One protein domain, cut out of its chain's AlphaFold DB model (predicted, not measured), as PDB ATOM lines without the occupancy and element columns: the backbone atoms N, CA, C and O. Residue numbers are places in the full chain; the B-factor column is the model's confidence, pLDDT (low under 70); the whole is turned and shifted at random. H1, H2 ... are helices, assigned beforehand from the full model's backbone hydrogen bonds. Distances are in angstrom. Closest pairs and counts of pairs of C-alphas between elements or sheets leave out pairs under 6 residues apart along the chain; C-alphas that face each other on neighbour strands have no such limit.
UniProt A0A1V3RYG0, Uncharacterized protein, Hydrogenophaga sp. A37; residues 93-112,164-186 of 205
ATOM      1  N   SER A  93      40.841 -20.084 256.921       71.62
ATOM      2  CA  SER A  93      40.794 -18.686 256.451       71.62
ATOM      3  C   SER A  93      42.136 -18.165 255.937       71.62
ATOM      4  O   SER A  93      42.286 -16.957 255.789       71.62
ATOM      5  N   GLY A  94      43.116 -19.049 255.712       64.06
ATOM      6  CA  GLY A  94      44.467 -18.666 255.293       64.06
ATOM      7  C   GLY A  94      45.256 -17.963 256.399       64.06
ATOM      8  O   GLY A  94      46.106 -17.129 256.110       64.06
ATOM      9  N   ARG A  95      44.944 -18.246 257.670       67.69
ATOM     10  CA  ARG A  95      45.614 -17.647 258.838       67.69
ATOM     11  C   ARG A  95      46.612 -18.640 259.427       67.69
ATOM     12  O   ARG A  95      46.480 -19.841 259.239       67.69
ATOM     13  N   ALA A  96      47.561 -18.149 260.219       65.38
ATOM     14  CA  ALA A  96      48.538 -19.005 260.898       65.38
ATOM     15  C   ALA A  96      47.914 -19.976 261.930       65.38
ATOM     16  O   ALA A  96      48.536 -20.968 262.298       65.38
ATOM     17  N   CYS A  97      46.688 -19.714 262.406       75.50
ATOM     18  CA  CYS A  97      46.027 -20.523 263.433       75.50
ATOM     19  C   CYS A  97      44.866 -21.345 262.865       75.50
ATOM     20  O   CYS A  97      43.968 -20.792 262.222       75.50
ATOM     21  N   LEU A  98      44.827 -22.640 263.205       71.75
ATOM     22  CA  LEU A  98      43.708 -23.524 262.885       71.75
ATOM     23  C   LEU A  98      42.427 -23.076 263.604       71.75
ATOM     24  O   LEU A  98      42.422 -22.870 264.818       71.75
ATOM     25  N   SER A  99      41.323 -22.936 262.870       73.50
ATOM     26  CA  SER A  99      40.039 -22.555 263.466       73.50
ATOM     27  C   SER A  99      39.402 -23.718 264.244       73.50
ATOM     28  O   SER A  99      39.589 -24.886 263.906       73.50
ATOM     29  N   GLY A 100      38.569 -23.419 265.249       75.19
ATOM     30  CA  GLY A 100      37.819 -24.449 265.988       75.19
ATOM     31  C   GLY A 100      36.904 -25.304 265.098       75.19
ATOM     32  O   GLY A 100      36.721 -26.493 265.352       75.19
ATOM     33  N   ARG A 101      36.391 -24.735 263.996       74.25
ATOM     34  CA  ARG A 101      35.625 -25.486 262.986       74.25
ATOM     35  C   ARG A 101      36.513 -26.463 262.213       74.25
ATOM     36  O   ARG A 101      36.106 -27.604 262.017       74.25
ATOM     37  N   ALA A 102      37.726 -26.056 261.836       77.00
ATOM     38  CA  ALA A 102      38.695 -26.943 261.193       77.00
ATOM     39  C   ALA A 102      39.125 -28.083 262.134       77.00
ATOM     40  O   ALA A 102      39.171 -29.237 261.712       77.00
ATOM     41  N   LEU A 103      39.337 -27.792 263.423       79.25
ATOM     42  CA  LEU A 103      39.620 -28.810 264.442       79.25
ATOM     43  C   LEU A 103      38.464 -29.810 264.607       79.25
ATOM     44  O   LEU A 103      38.713 -31.007 264.715       79.25
ATOM     45  N   GLY A 104      37.208 -29.353 264.564       78.12
ATOM     46  CA  GLY A 104      36.040 -30.240 264.585       78.12
ATOM     47  C   GLY A 104      35.977 -31.180 263.375       78.12
ATOM     48  O   GLY A 104      35.701 -32.369 263.531       78.12
ATOM     49  N   VAL A 105      36.293 -30.679 262.174       79.81
ATOM     50  CA  VAL A 105      36.368 -31.504 260.953       79.81
ATOM     51  C   VAL A 105      37.517 -32.516 261.034       79.81
ATOM     52  O   VAL A 105      37.322 -33.673 260.658       79.81
ATOM     53  N   LEU A 106      38.680 -32.117 261.565       80.56
ATOM     54  CA  LEU A 106      39.830 -33.005 261.779       80.56
ATOM     55  C   LEU A 106      39.570 -34.073 262.844       80.56
ATOM     56  O   LEU A 106      39.969 -35.217 262.657       80.56
ATOM     57  N   ASN A 107      38.866 -33.750 263.927       82.81
ATOM     58  CA  ASN A 107      38.505 -34.736 264.947       82.81
ATOM     59  C   ASN A 107      37.545 -35.816 264.411       82.81
ATOM     60  O   ASN A 107      37.473 -36.913 264.950       82.81
ATOM     61  N   GLY A 108      36.810 -35.512 263.337       77.56
ATOM     62  CA  GLY A 108      35.988 -36.469 262.595       77.56
ATOM     63  C   GLY A 108      36.682 -37.070 261.367       77.56
ATOM     64  O   GLY A 108      35.983 -37.537 260.461       77.56
ATOM     65  N   SER A 109      38.015 -36.987 261.272       79.94
ATOM     66  CA  SER A 109      38.805 -37.581 260.187       79.94
ATOM     67  C   SER A 109      39.433 -38.908 260.625       79.94
ATOM     68  O   SER A 109      39.767 -39.103 261.792       79.94
ATOM     69  N   THR A 110      39.544 -39.862 259.699       77.94
ATOM     70  CA  THR A 110      40.040 -41.210 260.011       77.94
ATOM     71  C   THR A 110      41.484 -41.168 260.511       77.94
ATOM     72  O   THR A 110      42.330 -40.515 259.903       77.94
ATOM     73  N   GLY A 111      41.769 -41.889 261.598       72.06
ATOM     74  CA  GLY A 111      43.120 -42.003 262.159       72.06
ATOM     75  C   GLY A 111      43.576 -40.793 262.983       72.06
ATOM     76  O   GLY A 111      44.722 -40.773 263.423       72.06
ATOM     77  N   ILE A 112      42.712 -39.794 263.216       77.62
ATOM     78  CA  ILE A 112      43.064 -38.565 263.942       77.62
ATOM     79  C   ILE A 112      42.028 -38.287 265.022       77.62
ATOM     80  O   ILE A 112      40.841 -38.153 264.747       77.62
ATOM     81  N   THR A 164      45.076 -24.057 256.246       75.06
ATOM     82  CA  THR A 164      44.567 -24.956 255.205       75.06
ATOM     83  C   THR A 164      45.577 -26.027 254.805       75.06
ATOM     84  O   THR A 164      45.231 -27.211 254.772       75.06
ATOM     85  N   ALA A 165      46.820 -25.638 254.510       75.00
ATOM     86  CA  ALA A 165      47.865 -26.574 254.103       75.00
ATOM     87  C   ALA A 165      48.180 -27.572 255.226       75.00
ATOM     88  O   ALA A 165      48.267 -28.775 254.978       75.00
ATOM     89  N   VAL A 166      48.259 -27.087 256.468       82.31
ATOM     90  CA  VAL A 166      48.488 -27.928 257.649       82.31
ATOM     91  C   VAL A 166      47.305 -28.869 257.892       82.31
ATOM     92  O   VAL A 166      47.520 -30.059 258.097       82.31
ATOM     93  N   ALA A 167      46.058 -28.399 257.812       76.94
ATOM     94  CA  ALA A 167      44.884 -29.249 258.028       76.94
ATOM     95  C   ALA A 167      44.748 -30.350 256.965       76.94
ATOM     96  O   ALA A 167      44.467 -31.502 257.300       76.94
ATOM     97  N   VAL A 168      44.975 -30.021 255.690       80.06
ATOM     98  CA  VAL A 168      44.959 -31.011 254.602       80.06
ATOM     99  C   VAL A 168      46.093 -32.023 254.775       80.06
ATOM    100  O   VAL A 168      45.866 -33.223 254.601       80.06
ATOM    101  N   TRP A 169      47.290 -31.570 255.163       86.12
ATOM    102  CA  TRP A 169      48.413 -32.461 255.451       86.12
ATOM    103  C   TRP A 169      48.104 -33.408 256.616       86.12
ATOM    104  O   TRP A 169      48.250 -34.617 256.449       86.12
ATOM    105  N   ILE A 170      47.603 -32.888 257.747       83.56
ATOM    106  CA  ILE A 170      47.219 -33.683 258.925       83.56
ATOM    107  C   ILE A 170      46.217 -34.766 258.515       83.56
ATOM    108  O   ILE A 170      46.487 -35.947 258.724       83.56
ATOM    109  N   ALA A 171      45.110 -34.388 257.865       81.06
ATOM    110  CA  ALA A 171      44.080 -35.330 257.422       81.06
ATOM    111  C   ALA A 171      44.641 -36.420 256.491       81.06
ATOM    112  O   ALA A 171      44.308 -37.596 256.633       81.06
ATOM    113  N   THR A 172      45.525 -36.043 255.563       80.81
ATOM    114  CA  THR A 172      46.163 -36.982 254.628       80.81
ATOM    115  C   THR A 172      47.111 -37.938 255.352       80.81
ATOM    116  O   THR A 172      47.096 -39.140 255.086       80.81
ATOM    117  N   ALA A 173      47.910 -37.431 256.291       84.56
ATOM    118  CA  ALA A 173      48.825 -38.234 257.093       84.56
ATOM    119  C   ALA A 173      48.070 -39.261 257.956       84.56
ATOM    120  O   ALA A 173      48.476 -40.421 258.011       84.56
ATOM    121  N   GLY A 174      46.936 -38.872 258.553       82.06
ATOM    122  CA  GLY A 174      46.070 -39.785 259.310       82.06
ATOM    123  C   GLY A 174      45.539 -40.946 258.467       82.06
ATOM    124  O   GLY A 174      45.635 -42.101 258.883       82.06
ATOM    125  N   GLN A 175      45.072 -40.667 257.244       83.56
ATOM    126  CA  GLN A 175      44.626 -41.709 256.304       83.56
ATOM    127  C   GLN A 175      45.754 -42.687 255.948       83.56
ATOM    128  O   GLN A 175      45.540 -43.900 255.927       83.56
ATOM    129  N   GLN A 176      46.965 -42.181 255.687       83.50
ATOM    130  CA  GLN A 176      48.108 -43.040 255.365       83.50
ATOM    131  C   GLN A 176      48.521 -43.920 256.546       83.50
ATOM    132  O   GLN A 176      48.790 -45.106 256.356       83.50
ATOM    133  N   TYR A 177      48.551 -43.359 257.759       87.88
ATOM    134  CA  TYR A 177      48.870 -44.124 258.960       87.88
ATOM    135  C   TYR A 177      47.873 -45.261 259.172       87.88
ATOM    136  O   TYR A 177      48.279 -46.399 259.411       87.88
ATOM    137  N   GLU A 178      46.580 -44.975 259.027       85.69
ATOM    138  CA  GLU A 178      45.544 -45.979 259.224       85.69
ATOM    139  C   GLU A 178      45.637 -47.106 258.187       85.69
ATOM    140  O   GLU A 178      45.630 -48.282 258.549       85.69
ATOM    141  N   GLY A 179      45.883 -46.766 256.918       85.88
ATOM    142  CA  GLY A 179      46.153 -47.765 255.882       85.88
ATOM    143  C   GLY A 179      47.393 -48.622 256.179       85.88
ATOM    144  O   GLY A 179      47.378 -49.839 255.978       85.88
ATOM    145  N   CYS A 180      48.472 -48.029 256.698       89.69
ATOM    146  CA  CYS A 180      49.652 -48.778 257.140       89.69
ATOM    147  C   CYS A 180      49.329 -49.719 258.310       89.69
ATOM    148  O   CYS A 180      49.759 -50.877 258.302       89.69
ATOM    149  N   ARG A 181      48.549 -49.248 259.288       91.19
ATOM    150  CA  ARG A 181      48.123 -50.028 260.456       91.19
ATOM    151  C   ARG A 181      47.298 -51.244 260.044       91.19
ATOM    152  O   ARG A 181      47.584 -52.351 260.496       91.19
ATOM    153  N   GLU A 182      46.327 -51.069 259.152       88.94
ATOM    154  CA  GLU A 182      45.505 -52.164 258.626       88.94
ATOM    155  C   GLU A 182      46.349 -53.223 257.904       88.94
ATOM    156  O   GLU A 182      46.185 -54.421 258.151       88.94
ATOM    157  N   ARG A 183      47.309 -52.805 257.067       91.25
ATOM    158  CA  ARG A 183      48.217 -53.731 256.363       91.25
ATOM    159  C   ARG A 183      49.095 -54.521 257.331       91.25
ATOM    160  O   ARG A 183      49.278 -55.724 257.147       91.25
ATOM    161  N   LEU A 184      49.618 -53.867 258.366       94.31
ATOM    162  CA  LEU A 184      50.423 -54.521 259.396       94.31
ATOM    163  C   LEU A 184      49.582 -55.507 260.220       94.31
ATOM    164  O   LEU A 184      50.019 -56.633 260.454       94.31
ATOM    165  N   ASN A 185      48.344 -55.148 260.565       91.19
ATOM    166  CA  ASN A 185      47.403 -56.053 261.230       91.19
ATOM    167  C   ASN A 185      47.059 -57.273 260.362       91.19
ATOM    168  O   ASN A 185      46.993 -58.390 260.877       91.19
ATOM    169  N   ALA A 186      46.889 -57.091 259.050       87.75
ATOM    170  CA  ALA A 186      46.667 -58.197 258.119       87.75
ATOM    171  C   ALA A 186      47.866 -59.161 258.074       87.75
ATOM    172  O   ALA A 186      47.677 -60.378 258.105       87.75
TER     173      ALA A 186
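AT A GLANCE: This is residues 93 to 112 and 164 to 186 of the 205 residues of an uncharacterized protein of Hydrogenophaga sp. A37 (UniProt A0A1V3RYG0). A short helix, H1, lies side by side with the first part of a much longer helix, H2, and H2 runs on well past it, making most of the length of a thin rod. Look for unnamed residues 93 to 99 near the end where H2 begins. The printed part has 43 residues, with two named helices in the order H1, H2 and no named strand; its class is all helix. It is loose, with a radius of gyration of the C-alphas of 12.3 A, and the C-alphas span 40 by 16 by 9 A.

HOW THE PARTS SIT: Go along from Ser 93 to H1, residues 100 to 107, and then, across the cut, to H2, residues 164 to 186. The two helices touch, with 4 pairs of C-alphas within 8 A. H2 touches H1 with residues 167 to 171 alone. Their closest C-alphas are those of Leu 106 and Ala 171, 6.5 A apart. Their lines stand at a shallow tilt of 14 degrees, and they run the same way. Their centres are 16.3 A apart. In both H1 and H2, every backbone O i to N i+4 pair is within hydrogen-bond range.

IN THESE COORDINATES: Find C-alpha 100 of Gly at (37.819, -24.449, 265.988); from there H1 runs 10.4 A to C-alpha 107. Next find C-alpha 164 of Thr at (44.567, -24.956, 255.205), where H2 begins; it runs 33.4 A to C-alpha 186 of Ala at (46.667, -58.197, 258.119).

THE WHOLE: The two C-alphas farthest apart are those of Arg 95 and Ala 186, 40.6 A. Residues 113 to 163 are not printed, and C-alphas 112 and 164 stand 16.2 A apart across this cut. The mean pLDDT of the printed part is 80.2; look to residues 94 to 96 for values under 70.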